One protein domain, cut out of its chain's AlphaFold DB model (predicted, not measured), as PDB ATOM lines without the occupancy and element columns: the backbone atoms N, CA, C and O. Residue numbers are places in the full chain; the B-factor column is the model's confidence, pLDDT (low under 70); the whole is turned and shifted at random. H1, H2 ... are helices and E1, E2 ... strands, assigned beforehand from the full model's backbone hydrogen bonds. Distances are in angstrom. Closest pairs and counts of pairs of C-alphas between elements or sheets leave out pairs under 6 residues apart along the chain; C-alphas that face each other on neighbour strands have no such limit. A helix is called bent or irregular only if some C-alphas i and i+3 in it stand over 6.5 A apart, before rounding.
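This is residues 388 to 493 of the 495 residues of the protein "Hypothetical protein" of Symbiodinium sp. KB8 (UniProt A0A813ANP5). A long, narrow hairpin, E2 and E3, forms a small sheet with the short strand E1 beside E2, and the long helix H2 packs slantwise over one face of it. H3 sits on a loop beyond one end of the hairpin, residues 430 to 435 sticking out, and after E3 a long stretch leads to H4, which sticks out at the end of a tail. The printed part has 106 residues, with E1, H1, H2, H3, E2, E3 and H4 in that order: four named helices and three named strands, class mixed. The sheet's order is E1 - E2 - E3, all antiparallel. The whole is loose, with a radius of gyration of the C-alphas of 17.3 A and spans of 52 by 41 by 26 A.

E1 is residues 394 to 396, beginning at C-alpha 394 (-17.654, 9.882, 1.075). H1 is residues 398 to 403. H2, residues 405 to 421, is 23.1 A long; it is irregular, with C-alphas 407 and 410 7.5 A apart, and has a kink of 28 degrees near residue 412. H3, residues 430 to 438, is 12.8 A long. E2, residues 447 to 454, is 22.1 A long, and E3, residues 460 to 467, is 22.9 A long, ending at C-alpha 467 (-31.414, 24.157, -4.963). H4, residues 487 to 493, ends at C-alpha 493 (-7.404, 30.429, 8.447).

E2 and E3 are a hairpin, their directions at 160 degrees, with N 450 and O 464 2.8 A apart, within hydrogen-bond range. E1 and E2 are antiparallel at 135 degrees, with N 396 and O 451 3.0 A apart, also within range. H2 is on the sheet at a height of 5.5 A, making two layers, a helix on one face of a sheet. It lies over E3 and runs slantwise to the strands, at 54 degrees to E3 on the local plane; their closest C-alphas, those of Ala 412 and Val 463, are 5.3 A apart. H1 only grazes the sheet, with residues 398 to 401. H1 and H2 are close but not clearly touching, the closest C-alphas, those of Val 401 and Trp 408, being 7.0 A apart. H3 and H4 are not on the sheet, and H3 is apart from H2. Each O i to N i+4 pair is within hydrogen-bond range in H1, H3 and H4, and 11 of 13 are in H2.

The C-alphas farthest apart, those of Val 388 and Ser 440, are 52.6 A apart. The printed part has no cut. The link from E3 to H4, 19 residues, is long. Residues 388 to 390 and 475 to 493 have pLDDT under 70; the mean of the printed part is 82.4.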
ATOM      1  N   VAL A 388     -12.585  -2.411   7.077       51.53
ATOM      2  CA  VAL A 388     -12.932  -1.485   5.978       51.53
ATOM      3  C   VAL A 388     -14.269  -0.768   6.209       51.53
ATOM      4  O   VAL A 388     -14.947  -0.340   5.279       51.53
ATOM      5  N   VAL A 389     -14.648  -0.537   7.471       54.16
ATOM      6  CA  VAL A 389     -15.659   0.491   7.752       54.16
ATOM      7  C   VAL A 389     -15.062   1.837   7.345       54.16
ATOM      8  O   VAL A 389     -14.150   2.336   8.013       54.16
ATOM      9  N   ALA A 390     -15.579   2.432   6.264       54.84
ATOM     10  CA  ALA A 390     -15.275   3.808   5.887       54.84
ATOM     11  C   ALA A 390     -15.336   4.687   7.146       54.84
ATOM     12  O   ALA A 390     -16.332   4.660   7.863       54.84
ATOM     13  N   LYS A 391     -14.264   5.421   7.464       70.88
ATOM     14  CA  LYS A 391     -14.201   6.277   8.671       70.88
ATOM     15  C   LYS A 391     -14.683   7.704   8.403       70.88
ATOM     16  O   LYS A 391     -14.839   8.492   9.331       70.88
ATOM     17  N   VAL A 392     -14.908   8.031   7.134       82.06
ATOM     18  CA  VAL A 392     -15.203   9.369   6.619       82.06
ATOM     19  C   VAL A 392     -16.515   9.313   5.832       82.06
ATOM     20  O   VAL A 392     -16.957   8.250   5.401       82.06
ATOM     21  N   VAL A 393     -17.190  10.455   5.684       86.56
ATOM     22  CA  VAL A 393     -18.334  10.574   4.771       86.56
ATOM     23  C   VAL A 393     -17.794  10.752   3.358       86.56
ATOM     24  O   VAL A 393     -17.170  11.772   3.075       86.56
ATOM     25  N   HIS A 394     -18.069   9.801   2.473       88.56
ATOM     26  CA  HIS A 394     -17.654   9.882   1.075       88.56
ATOM     27  C   HIS A 394     -18.764  10.499   0.223       88.56
ATOM     28  O   HIS A 394     -19.941  10.176   0.408       88.56
ATOM     29  N   GLN A 395     -18.403  11.387  -0.708       92.94
ATOM     30  CA  GLN A 395     -19.309  11.800  -1.782       92.94
ATOM     31  C   GLN A 395     -19.219  10.790  -2.927       92.94
ATOM     32  O   GLN A 395     -18.139  10.291  -3.235       92.94
ATOM     33  N   VAL A 396     -20.360  10.490  -3.544       94.44
ATOM     34  CA  VAL A 396     -20.461   9.538  -4.661       94.44
ATOM     35  C   VAL A 396     -20.860  10.303  -5.914       94.44
ATOM     36  O   VAL A 396     -21.760  11.151  -5.861       94.44
ATOM     37  N   ALA A 397     -20.197  10.033  -7.039       91.88
ATOM     38  CA  ALA A 397     -20.486  10.754  -8.269       91.88
ATOM     39  C   ALA A 397     -21.889  10.391  -8.804       91.88
ATOM     40  O   ALA A 397     -22.329   9.244  -8.695       91.88
ATOM     41  N   PRO A 398     -22.623  11.330  -9.433       92.19
ATOM     42  CA  PRO A 398     -23.952  11.035  -9.969       92.19
ATOM     43  C   PRO A 398     -23.979   9.917 -11.024       92.19
ATOM     44  O   PRO A 398     -25.011   9.269 -11.173       92.19
ATOM     45  N   ALA A 399     -22.879   9.681 -11.749       91.69
ATOM     46  CA  ALA A 399     -22.769   8.599 -12.730       91.69
ATOM     47  C   ALA A 399     -22.831   7.211 -12.064       91.69
ATOM     48  O   ALA A 399     -23.661   6.384 -12.437       91.69
ATOM     49  N   ASP A 400     -22.042   7.005 -11.010       92.12
ATOM     50  CA  ASP A 400     -22.024   5.786 -10.196       92.12
ATOM     51  C   ASP A 400     -23.397   5.457  -9.592       92.12
ATOM     52  O   ASP A 400     -23.842   4.305  -9.582       92.12
ATOM     53  N   VAL A 401     -24.103   6.498  -9.140       95.50
ATOM     54  CA  VAL A 401     -25.466   6.389  -8.607       95.50
ATOM     55  C   VAL A 401     -26.473   6.006  -9.690       95.50
ATOM     56  O   VAL A 401     -27.353   5.191  -9.418       95.50
ATOM     57  N   ARG A 402     -26.350   6.534 -10.919       92.50
ATOM     58  CA  ARG A 402     -27.205   6.131 -12.055       92.50
ATOM     59  C   ARG A 402     -27.027   4.655 -12.408       92.50
ATOM     60  O   ARG A 402     -28.018   3.991 -12.685       92.50
ATOM     61  N   GLY A 403     -25.800   4.134 -12.342       92.50
ATOM     62  CA  GLY A 403     -25.529   2.704 -12.535       92.50
ATOM     63  C   GLY A 403     -26.095   1.802 -11.428       92.50
ATOM     64  O   GLY A 403     -26.207   0.599 -11.623       92.50
ATOM     65  N   ASN A 404     -26.468   2.367 -10.274       94.31
ATOM     66  CA  ASN A 404     -26.849   1.630  -9.066       94.31
ATOM     67  C   ASN A 404     -28.144   2.169  -8.424       94.31
ATOM     68  O   ASN A 404     -28.286   2.137  -7.200       94.31
ATOM     69  N   LEU A 405     -29.090   2.697  -9.211       93.81
ATOM     70  CA  LEU A 405     -30.239   3.456  -8.684       93.81
ATOM     71  C   LEU A 405     -31.045   2.712  -7.612       93.81
ATOM     72  O   LEU A 405     -31.491   3.339  -6.650       93.81
ATOM     73  N   ASP A 406     -31.188   1.392  -7.715       95.94
ATOM     74  CA  ASP A 406     -31.931   0.602  -6.730       95.94
ATOM     75  C   ASP A 406     -31.244   0.546  -5.359       95.94
ATOM     76  O   ASP A 406     -31.929   0.647  -4.339       95.94
ATOM     77  N   LYS A 407     -29.900   0.545  -5.314       94.94
ATOM     78  CA  LYS A 407     -29.124   0.697  -4.069       94.94
ATOM     79  C   LYS A 407     -29.403   2.052  -3.380       94.94
ATOM     80  O   LYS A 407     -29.255   2.149  -2.158       94.94
ATOM     81  N   TRP A 408     -29.817   3.085  -4.128       96.50
ATOM     82  CA  TRP A 408     -30.049   4.463  -3.652       96.50
ATOM     83  C   TRP A 408     -31.528   4.866  -3.509       96.50
ATOM     84  O   TRP A 408     -31.823   5.894  -2.893       96.50
ATOM     85  N   ARG A 409     -32.461   4.070  -4.048       96.12
ATOM     86  CA  ARG A 409     -33.898   4.382  -4.142       96.12
ATOM     87  C   ARG A 409     -34.531   4.713  -2.787       96.12
ATOM     88  O   ARG A 409     -35.269   5.691  -2.689       96.12
ATOM     89  N   SER A 410     -34.216   3.942  -1.743       96.75
ATOM     90  CA  SER A 410     -34.711   4.169  -0.377       96.75
ATOM     91  C   SER A 410     -34.264   5.526   0.175       96.75
ATOM     92  O   SER A 410     -35.103   6.349   0.530       96.75
ATOM     93  N   ALA A 411     -32.960   5.810   0.146       96.88
ATOM     94  CA  ALA A 411     -32.387   7.064   0.635       96.88
ATOM     95  C   ALA A 411     -32.878   8.298  -0.153       96.88
ATOM     96  O   ALA A 411     -33.054   9.371   0.427       96.88
ATOM     97  N   ALA A 412     -33.126   8.159  -1.461       96.38
ATOM     98  CA  ALA A 412     -33.735   9.210  -2.279       96.38
ATOM     99  C   ALA A 412     -35.205   9.460  -1.898       96.38
ATOM    100  O   ALA A 412     -35.637  10.610  -1.799       96.38
ATOM    101  N   GLN A 413     -35.969   8.392  -1.655       96.81
ATOM    102  CA  GLN A 413     -37.368   8.482  -1.248       96.81
ATOM    103  C   GLN A 413     -37.518   9.034   0.181       96.81
ATOM    104  O   GLN A 413     -38.433   9.819   0.414       96.81
ATOM    105  N   GLU A 414     -36.622   8.690   1.113       96.62
ATOM    106  CA  GLU A 414     -36.562   9.266   2.467       96.62
ATOM    107  C   GLU A 414     -36.386  10.789   2.437       96.62
ATOM    108  O   GLU A 414     -37.174  11.512   3.046       96.62
ATOM    109  N   GLU A 415     -35.389  11.286   1.697       96.38
ATOM    110  CA  GLU A 415     -35.133  12.723   1.531       96.38
ATOM    111  C   GLU A 415     -36.346  13.434   0.913       96.38
ATOM    112  O   GLU A 415     -36.822  14.452   1.420       96.38
ATOM    113  N   LEU A 416     -36.900  12.863  -0.158       95.12
ATOM    114  CA  LEU A 416     -38.030  13.443  -0.874       95.12
ATOM    115  C   LEU A 416     -39.324  13.431  -0.039       95.12
ATOM    116  O   LEU A 416     -40.114  14.371  -0.118       95.12
ATOM    117  N   ASN A 417     -39.539  12.398   0.781       95.94
ATOM    118  CA  ASN A 417     -40.634  12.343   1.751       95.94
ATOM    119  C   ASN A 417     -40.419  13.351   2.886       95.94
ATOM    120  O   ASN A 417     -41.365  14.026   3.275       95.94
ATOM    121  N   SER A 418     -39.188  13.503   3.385       96.38
ATOM    122  CA  SER A 418     -38.850  14.491   4.416       96.38
ATOM    123  C   SER A 418     -39.192  15.913   3.958       96.38
ATOM    124  O   SER A 418     -39.900  16.627   4.667       96.38
ATOM    125  N   LEU A 419     -38.790  16.299   2.742       94.00
ATOM    126  CA  LEU A 419     -39.084  17.621   2.177       94.00
ATOM    127  C   LEU A 419     -40.589  17.867   1.959       94.00
ATOM    128  O   LEU A 419     -41.063  18.981   2.186       94.00
ATOM    129  N   VAL A 420     -41.353  16.843   1.556       93.69
ATOM    130  CA  VAL A 420     -42.823  16.934   1.433       93.69
ATOM    131  C   VAL A 420     -43.489  17.055   2.807       93.69
ATOM    132  O   VAL A 420     -44.347  17.915   2.994       93.69
ATOM    133  N   ASN A 421     -43.077  16.247   3.786       94.94
ATOM    134  CA  ASN A 421     -43.664  16.231   5.130       94.94
ATOM    135  C   ASN A 421     -43.408  17.544   5.887       94.94
ATOM    136  O   ASN A 421     -44.300  18.045   6.567       94.94
ATOM    137  N   MET A 422     -42.228  18.146   5.709       94.25
ATOM    138  CA  MET A 422     -41.904  19.485   6.223       94.25
ATOM    139  C   MET A 422     -42.592  20.622   5.444       94.25
ATOM    140  O   MET A 422     -42.387  21.786   5.769       94.25
ATOM    141  N   LYS A 423     -43.389  20.309   4.408       92.00
ATOM    142  CA  LYS A 423     -44.033  21.267   3.488       92.00
ATOM    143  C   LYS A 423     -43.047  22.201   2.765       92.00
ATOM    144  O   LYS A 423     -43.457  23.226   2.230       92.00
ATOM    145  N   ALA A 424     -41.767  21.825   2.698       88.25
ATOM    146  CA  ALA A 424     -40.722  22.578   2.007       88.25
ATOM    147  C   ALA A 424     -40.851  22.482   0.477       88.25
ATOM    148  O   ALA A 424     -40.440  23.392  -0.237       88.25
ATOM    149  N   ILE A 425     -41.443  21.393  -0.031       91.62
ATOM    150  CA  ILE A 425     -41.786  21.227  -1.449       91.62
ATOM    151  C   ILE A 425     -43.227  20.728  -1.612       91.62
ATOM    152  O   ILE A 425     -43.686  19.860  -0.867       91.62
ATOM    153  N   LYS A 426     -43.920  21.211  -2.649       91.50
ATOM    154  CA  LYS A 426     -45.191  20.648  -3.133       91.50
ATOM    155  C   LYS A 426     -44.950  19.974  -4.485       91.50
ATOM    156  O   LYS A 426     -44.355  20.565  -5.383       91.50
ATOM    157  N   ARG A 427     -45.406  18.728  -4.645       90.06
ATOM    158  CA  ARG A 427     -45.342  18.031  -5.940       90.06
ATOM    159  C   ARG A 427     -46.524  18.460  -6.808       90.06
ATOM    160  O   ARG A 427     -47.667  18.215  -6.436       90.06
ATOM    161  N   HIS A 428     -46.231  19.016  -7.975       89.88
ATOM    162  CA  HIS A 428     -47.213  19.346  -9.006       89.88
ATOM    163  C   HIS A 428     -47.088  18.371 -10.182       89.88
ATOM    164  O   HIS A 428     -45.993  17.890 -10.478       89.88
ATOM    165  N   LYS A 429     -48.202  18.053 -10.849       89.62
ATOM    166  CA  LYS A 429     -48.237  17.131 -11.999       89.62
ATOM    167  C   LYS A 429     -49.183  17.639 -13.087       89.62
ATOM    168  O   LYS A 429     -50.129  18.369 -12.806       89.62
ATOM    169  N   GLY A 430     -48.945  17.207 -14.328       92.00
ATOM    170  CA  GLY A 430     -49.849  17.437 -15.458       92.00
ATOM    171  C   GLY A 430     -50.178  18.916 -15.684       92.00
ATOM    172  O   GLY A 430     -49.284  19.760 -15.739       92.00
ATOM    173  N   VAL A 431     -51.472  19.217 -15.814       92.12
ATOM    174  CA  VAL A 431     -51.978  20.556 -16.158       92.12
ATOM    175  C   VAL A 431     -51.625  21.609 -15.099       92.12
ATOM    176  O   VAL A 431     -51.243  22.710 -15.478       92.12
ATOM    177  N   GLU A 432     -51.668  21.282 -13.800       89.75
ATOM    178  CA  GLU A 432     -51.310  22.227 -12.721       89.75
ATOM    179  C   GLU A 432     -49.841  22.667 -12.857       89.75
ATOM    180  O   GLU A 432     -49.541  23.858 -12.853       89.75
ATOM    181  N   ALA A 433     -48.924  21.719 -13.091       89.31
ATOM    182  CA  ALA A 433     -47.510  22.026 -13.319       89.31
ATOM    183  C   ALA A 433     -47.294  22.880 -14.584       89.31
ATOM    184  O   ALA A 433     -46.506  23.823 -14.566       89.31
ATOM    185  N   GLN A 434     -48.019  22.597 -15.671       89.44
ATOM    186  CA  GLN A 434     -47.948  23.402 -16.897       89.44
ATOM    187  C   GLN A 434     -48.524  24.813 -16.725       89.44
ATOM    188  O   GLN A 434     -48.020  25.744 -17.346       89.44
ATOM    189  N   GLN A 435     -49.566  24.990 -15.909       90.75
ATOM    190  CA  GLN A 435     -50.112  26.308 -15.576       90.75
ATOM    191  C   GLN A 435     -49.112  27.114 -14.744       90.75
ATOM    192  O   GLN A 435     -48.842  28.263 -15.075       90.75
ATOM    193  N   LEU A 436     -48.492  26.495 -13.735       87.62
ATOM    194  CA  LEU A 436     -47.448  27.132 -12.928       87.62
ATOM    195  C   LEU A 436     -46.257  27.578 -13.792       87.62
ATOM    196  O   LEU A 436     -45.853  28.730 -13.712       87.62
ATOM    197  N   LEU A 437     -45.770  26.732 -14.705       86.44
ATOM    198  CA  LEU A 437     -44.690  27.093 -15.638       86.44
ATOM    199  C   LEU A 437     -45.065  28.193 -16.655       86.44
ATOM    200  O   LEU A 437     -44.177  28.765 -17.282       86.44
ATOM    201  N   ARG A 438     -46.357  28.496 -16.845       89.25
ATOM    202  CA  ARG A 438     -46.827  29.631 -17.666       89.25
ATOM    203  C   ARG A 438     -47.003  30.922 -16.863       89.25
ATOM    204  O   ARG A 438     -47.143  31.983 -17.467       89.25
ATOM    205  N   ASN A 439     -47.016  30.852 -15.533       87.94
ATOM    206  CA  ASN A 439     -47.193  32.018 -14.677       87.94
ATOM    207  C   ASN A 439     -45.863  32.774 -14.549       87.94
ATOM    208  O   ASN A 439     -44.906  32.267 -13.972       87.94
ATOM    209  N   SER A 440     -45.820  34.023 -15.014       72.88
ATOM    210  CA  SER A 440     -44.611  34.866 -15.007       72.88
ATOM    211  C   SER A 440     -44.082  35.243 -13.615       72.88
ATOM    212  O   SER A 440     -43.005  35.819 -13.518       72.88
ATOM    213  N   GLY A 441     -44.824  34.935 -12.547       85.00
ATOM    214  CA  GLY A 441     -44.403  35.122 -11.155       85.00
ATOM    215  C   GLY A 441     -43.698  33.912 -10.531       85.00
ATOM    216  O   GLY A 441     -43.489  33.916  -9.321       85.00
ATOM    217  N   ILE A 442     -43.388  32.862 -11.303       85.88
ATOM    218  CA  ILE A 442     -42.712  31.658 -10.801       85.88
ATOM    219  C   ILE A 442     -41.278  31.603 -11.319       85.88
ATOM    220  O   ILE A 442     -41.026  31.506 -12.519       85.88
ATOM    221  N   GLU A 443     -40.332  31.632 -10.385       86.62
ATOM    222  CA  GLU A 443     -38.913  31.476 -10.670       86.62
ATOM    223  C   GLU A 443     -38.527  29.995 -10.784       86.62
ATOM    224  O   GLU A 443     -38.943  29.155  -9.986       86.62
ATOM    225  N   THR A 444     -37.710  29.667 -11.788       87.12
ATOM    226  CA  THR A 444     -37.175  28.314 -11.986       87.12
ATOM    227  C   THR A 444     -35.730  28.258 -11.503       87.12
ATOM    228  O   THR A 444     -34.814  28.671 -12.211       87.12
ATOM    229  N   ILE A 445     -35.530  27.721 -10.300       89.31
ATOM    230  CA  ILE A 445     -34.209  27.578  -9.676       89.31
ATOM    231  C   ILE A 445     -33.625  26.195 -10.024       89.31
ATOM    232  O   ILE A 445     -34.296  25.184  -9.794       89.31
ATOM    233  N   PRO A 446     -32.383  26.097 -10.539       89.25
ATOM    234  CA  PRO A 446     -31.738  24.812 -10.786       89.25
ATOM    235  C   PRO A 446     -31.465  24.069  -9.471       89.25
ATOM    236  O   PRO A 446     -30.984  24.646  -8.491       89.25
ATOM    237  N   ALA A 447     -31.728  22.764  -9.468       89.56
ATOM    238  CA  ALA A 447     -31.486  21.878  -8.335       89.56
ATOM    239  C   ALA A 447     -30.637  20.670  -8.743       89.56
ATOM    240  O   ALA A 447     -30.692  20.211  -9.884       89.56
ATOM    241  N   LYS A 448     -29.866  20.135  -7.792       92.19
ATOM    242  CA  LYS A 448     -29.077  18.908  -7.947       92.19
ATOM    243  C   LYS A 448     -29.268  17.982  -6.750       92.19
ATOM    244  O   LYS A 448     -29.524  18.434  -5.635       92.19
ATOM    245  N   CYS A 449     -29.081  16.687  -6.974       94.06
ATOM    246  CA  CYS A 449     -28.941  15.719  -5.894       94.06
ATOM    247  C   CYS A 449     -27.461  15.578  -5.522       94.06
ATOM    248  O   CYS A 449     -26.610  15.434  -6.400       94.06
ATOM    249  N   VAL A 450     -27.162  15.608  -4.226       95.81
ATOM    250  CA  VAL A 450     -25.850  15.283  -3.656       95.81
ATOM    251  C   VAL A 450     -25.960  13.920  -2.982       95.81
ATOM    252  O   VAL A 450     -26.878  13.685  -2.194       95.81
ATOM    253  N   PHE A 451     -25.031  13.025  -3.300       97.00
ATOM    254  CA  PHE A 451     -25.041  11.636  -2.857       97.00
ATOM    255  C   PHE A 451     -23.863  11.390  -1.924       97.00
ATOM    256  O   PHE A 451     -22.730  11.752  -2.234       97.00
ATOM    257  N   THR A 452     -24.136  10.801  -0.761       95.81
ATOM    258  CA  THR A 452     -23.115  10.518   0.252       95.81
ATOM    259  C   THR A 452     -23.279   9.125   0.836       95.81
ATOM    260  O   THR A 452     -24.396   8.713   1.151       95.81
ATOM    261  N   VAL A 453     -22.167   8.421   1.028       94.88
ATOM    262  CA  VAL A 453     -22.096   7.223   1.872       94.88
ATOM    263  C   VAL A 453     -21.573   7.665   3.231       94.88
ATOM    264  O   VAL A 453     -20.503   8.267   3.340       94.88
ATOM    265  N   LYS A 454     -22.363   7.423   4.278       89.75
ATOM    266  CA  LYS A 454     -21.987   7.713   5.659       89.75
ATOM    267  C   LYS A 454     -21.430   6.471   6.359       89.75
ATOM    268  O   LYS A 454     -21.981   5.382   6.170       89.75
ATOM    269  N   PRO A 455     -20.414   6.658   7.222       86.25
ATOM    270  CA  PRO A 455     -19.837   5.590   8.027       86.25
ATOM    271  C   PRO A 455     -20.890   5.006   8.984       86.25
ATOM    272  O   PRO A 455     -21.703   5.749   9.542       86.25
ATOM    273  N   GLY A 456     -20.887   3.685   9.171       79.12
ATOM    274  CA  GLY A 456     -21.835   2.974  10.035       79.12
ATOM    275  C   GLY A 456     -21.767   1.454   9.871       79.12
ATOM    276  O   GLY A 456     -21.121   0.959   8.950       79.12
ATOM    277  N   LYS A 457     -22.450   0.715  10.755       76.75
ATOM    278  CA  LYS A 457     -22.701  -0.732  10.627       76.75
ATOM    279  C   LYS A 457     -24.223  -0.985  10.603       76.75
ATOM    280  O   LYS A 457     -24.835  -0.906  11.668       76.75
ATOM    281  N   PRO A 458     -24.842  -1.270   9.440       82.88
ATOM    282  CA  PRO A 458     -24.283  -1.144   8.088       82.88
ATOM    283  C   PRO A 458     -24.004   0.321   7.708       82.88
ATOM    284  O   PRO A 458     -24.476   1.254   8.368       82.88
ATOM    285  N   TYR A 459     -23.241   0.533   6.634       86.06
ATOM    286  CA  TYR A 459     -23.027   1.865   6.070       86.06
ATOM    287  C   TYR A 459     -24.357   2.459   5.581       86.06
ATOM    288  O   TYR A 459     -25.273   1.745   5.168       86.06
ATOM    289  N   ARG A 460     -24.486   3.789   5.628       91.81
ATOM    290  CA  ARG A 460     -25.755   4.469   5.335       91.81
ATOM    291  C   ARG A 460     -25.628   5.393   4.135       91.81
ATOM    292  O   ARG A 460     -25.013   6.454   4.222       91.81
ATOM    293  N   ARG A 461     -26.295   5.039   3.038       95.19
ATOM    294  CA  ARG A 461     -26.487   5.945   1.898       95.19
ATOM    295  C   ARG A 461     -27.403   7.102   2.304       95.19
ATOM    296  O   ARG A 461     -28.383   6.915   3.026       95.19
ATOM    297  N   LYS A 462     -27.073   8.313   1.864       95.94
ATOM    298  CA  LYS A 462     -27.858   9.524   2.101       95.94
ATOM    299  C   LYS A 462     -27.854  10.401   0.856       95.94
ATOM    300  O   LYS A 462     -26.795  10.802   0.373       95.94
ATOM    301  N   VAL A 463     -29.054  10.729   0.392       97.56
ATOM    302  CA  VAL A 463     -29.300  11.704  -0.674       97.56
ATOM    303  C   VAL A 463     -29.649  13.046  -0.037       97.56
ATOM    304  O   VAL A 463     -30.265  13.087   1.028       97.56
ATOM    305  N   ARG A 464     -29.245  14.145  -0.673       95.69
ATOM    306  CA  ARG A 464     -29.729  15.497  -0.382       95.69
ATOM    307  C   ARG A 464     -30.164  16.180  -1.665       95.69
ATOM    308  O   ARG A 464     -29.388  16.205  -2.617       95.69
ATOM    309  N   ILE A 465     -31.365  16.748  -1.690       93.94
ATOM    310  CA  ILE A 465     -31.813  17.590  -2.807       93.94
ATOM    311  C   ILE A 465     -31.468  19.033  -2.445       93.94
ATOM    312  O   ILE A 465     -31.925  19.535  -1.422       93.94
ATOM    313  N   VAL A 466     -30.647  19.695  -3.262       91.56
ATOM    314  CA  VAL A 466     -30.221  21.082  -3.029       91.56
ATOM    315  C   VAL A 466     -30.559  21.954  -4.234       91.56
ATOM    316  O   VAL A 466     -30.219  21.618  -5.369       91.56
ATOM    317  N   SER A 467     -31.225  23.078  -3.992       89.25
ATOM    318  CA  SER A 467     -31.414  24.157  -4.963       89.25
ATOM    319  C   SER A 467     -30.228  25.123  -4.914       89.25
ATOM    320  O   SER A 467     -29.596  25.307  -3.870       89.25
ATOM    321  N   CYS A 468     -29.885  25.740  -6.045       83.94
ATOM    322  CA  CYS A 468     -28.820  26.734  -6.078       83.94
ATOM    323  C   CYS A 468     -29.354  28.097  -5.619       83.94
ATOM    324  O   CYS A 468     -29.968  28.817  -6.400       83.94
ATOM    325  N   GLY A 469     -29.101  28.454  -4.356       80.62
ATOM    326  CA  GLY A 469     -29.556  29.719  -3.764       80.62
ATOM    327  C   GLY A 469     -29.146  30.973  -4.548       80.62
ATOM    328  O   GLY A 469     -29.903  31.932  -4.598       80.62
ATOM    329  N   ASN A 470     -28.014  30.930  -5.257       80.06
ATOM    330  CA  ASN A 470     -27.516  32.025  -6.102       80.06
ATOM    331  C   ASN A 470     -28.424  32.351  -7.308       80.06
ATOM    332  O   ASN A 470     -28.198  33.349  -7.985       80.06
ATOM    333  N   TYR A 471     -29.407  31.496  -7.606       79.69
ATOM    334  CA  TYR A 471     -30.410  31.692  -8.658       79.69
ATOM    335  C   TYR A 471     -31.790  32.069  -8.093       79.69
ATOM    336  O   TYR A 471     -32.749  32.089  -8.854       79.69
ATOM    337  N   ALA A 472     -31.907  32.321  -6.784       80.75
ATOM    338  CA  ALA A 472     -33.136  32.800  -6.161       80.75
ATOM    339  C   ALA A 472     -33.152  34.338  -6.139       80.75
ATOM    340  O   ALA A 472     -32.351  34.963  -5.441       80.75
ATOM    341  N   GLN A 473     -34.062  34.964  -6.880       76.31
ATOM    342  CA  GLN A 473     -34.248  36.412  -6.853       76.31
ATOM    343  C   GLN A 473     -34.959  36.861  -5.571       76.31
ATOM    344  O   GLN A 473     -35.879  36.218  -5.074       76.31
ATOM    345  N   GLY A 474     -34.546  38.015  -5.037       70.00
ATOM    346  CA  GLY A 474     -35.195  38.644  -3.881       70.00
ATOM    347  C   GLY A 474     -34.898  38.001  -2.520       70.00
ATOM    348  O   GLY A 474     -35.416  38.481  -1.514       70.00
ATOM    349  N   VAL A 475     -34.053  36.969  -2.458       64.06
ATOM    350  CA  VAL A 475     -33.497  36.463  -1.195       64.06
ATOM    351  C   VAL A 475     -32.283  37.319  -0.824       64.06
ATOM    352  O   VAL A 475     -31.404  37.523  -1.659       64.06
ATOM    353  N   SER A 476     -32.224  37.844   0.403       59.91
ATOM    354  CA  SER A 476     -31.046  38.585   0.870       59.91
ATOM    355  C   SER A 476     -29.832  37.659   0.993       59.91
ATOM    356  O   SER A 476     -29.965  36.489   1.356       59.91
ATOM    357  N   GLU A 477     -28.635  38.184   0.712       58.69
ATOM    358  CA  GLU A 477     -27.387  37.400   0.729       58.69
ATOM    359  C   GLU A 477     -27.133  36.728   2.093       58.69
ATOM    360  O   GLU A 477     -26.603  35.618   2.145       58.69
ATOM    361  N   ASP A 478     -27.617  37.339   3.180       57.97
ATOM    362  CA  ASP A 478     -27.547  36.833   4.559       57.97
ATOM    363  C   ASP A 478     -28.348  35.534   4.799       57.97
ATOM    364  O   ASP A 478     -28.093  34.810   5.759       57.97
ATOM    365  N   VAL A 479     -29.335  35.229   3.947       57.97
ATOM    366  CA  VAL A 479     -30.199  34.033   4.053       57.97
ATOM    367  C   VAL A 479     -29.679  32.880   3.182       57.97
ATOM    368  O   VAL A 479     -30.049  31.718   3.375       57.97
ATOM    369  N   LEU A 480     -28.791  33.162   2.226       57.59
ATOM    370  CA  LEU A 480     -28.234  32.155   1.330       57.59
ATOM    371  C   LEU A 480     -27.071  31.414   1.999       57.59
ATOM    372  O   LEU A 480     -25.981  31.950   2.126       57.59
ATOM    373  N   TYR A 481     -27.245  30.127   2.310       52.56
ATOM    374  CA  TYR A 481     -26.189  29.270   2.892       52.56
ATOM    375  C   TYR A 481     -24.857  29.261   2.102       52.56
ATOM    376  O   TYR A 481     -23.813  28.910   2.644       52.56
ATOM    377  N   ALA A 482     -24.881  29.652   0.822       50.84
ATOM    378  CA  ALA A 482     -23.706  29.769  -0.040       50.84
ATOM    379  C   ALA A 482     -22.891  31.074   0.133       50.84
ATOM    380  O   ALA A 482     -21.816  31.168  -0.455       50.84
ATOM    381  N   SER A 483     -23.368  32.066   0.901       49.28
ATOM    382  CA  SER A 483     -22.608  33.291   1.221       49.28
ATOM    383  C   SER A 483     -21.617  33.093   2.376       49.28
ATOM    384  O   SER A 483     -20.632  33.824   2.487       49.28
ATOM    385  N   GLY A 484     -21.823  32.065   3.207       50.56
ATOM    386  CA  GLY A 484     -20.877  31.664   4.243       50.56
ATOM    387  C   GLY A 484     -19.586  31.093   3.649       50.56
ATOM    388  O   GLY A 484     -19.618  30.236   2.766       50.56
ATOM    389  N   ALA A 485     -18.435  31.529   4.169       50.28
ATOM    390  CA  ALA A 485     -17.153  30.915   3.831       50.28
ATOM    391  C   ALA A 485     -17.176  29.415   4.178       50.28
ATOM    392  O   ALA A 485     -17.617  29.031   5.264       50.28
ATOM    393  N   ALA A 486     -16.683  28.570   3.267       55.00
ATOM    394  CA  ALA A 486     -16.637  27.125   3.480       55.00
ATOM    395  C   ALA A 486     -15.903  26.790   4.793       55.00
ATOM    396  O   ALA A 486     -14.905  27.432   5.138       55.00
ATOM    397  N   ALA A 487     -16.371  25.778   5.527       47.47
ATOM    398  CA  ALA A 487     -15.792  25.413   6.823       47.47
ATOM    399  C   ALA A 487     -14.307  25.021   6.699       47.47
ATOM    400  O   ALA A 487     -13.517  25.226   7.617       47.47
ATOM    401  N   GLU A 488     -13.919  24.508   5.536       49.50
ATOM    402  CA  GLU A 488     -12.556  24.210   5.111       49.50
ATOM    403  C   GLU A 488     -11.714  25.488   4.973       49.50
ATOM    404  O   GLU A 488     -10.567  25.510   5.408       49.50
ATOM    405  N   THR A 489     -12.286  26.574   4.438       49.28
ATOM    406  CA  THR A 489     -11.642  27.896   4.368       49.28
ATOM    407  C   THR A 489     -11.468  28.496   5.759       49.28
ATOM    408  O   THR A 489     -10.388  28.986   6.067       49.28
ATOM    409  N   LEU A 490     -12.484  28.407   6.624       45.66
ATOM    410  CA  LEU A 490     -12.373  28.865   8.011       45.66
ATOM    411  C   LEU A 490     -11.292  28.076   8.771       45.66
ATOM    412  O   LEU A 490     -10.446  28.670   9.430       45.66
ATOM    413  N   ARG A 491     -11.255  26.746   8.623       55.12
ATOM    414  CA  ARG A 491     -10.201  25.897   9.206       55.12
ATOM    415  C   ARG A 491      -8.811  26.225   8.661       55.12
ATOM    416  O   ARG A 491      -7.878  26.263   9.446       55.12
ATOM    417  N   ALA A 492      -8.676  26.519   7.369       49.47
ATOM    418  CA  ALA A 492      -7.405  26.926   6.757       49.47
ATOM    419  C   ALA A 492      -6.930  28.343   7.150       49.47
ATOM    420  O   ALA A 492      -5.836  28.741   6.758       49.47
ATOM    421  N   VAL A 493      -7.750  29.112   7.876       48.19
ATOM    422  CA  VAL A 493      -7.404  30.429   8.447       48.19
ATOM    423  C   VAL A 493      -7.201  30.354   9.971       48.19
ATOM    424  O   VAL A 493      -6.560  31.227  10.550       48.19
TER     425      VAL A 493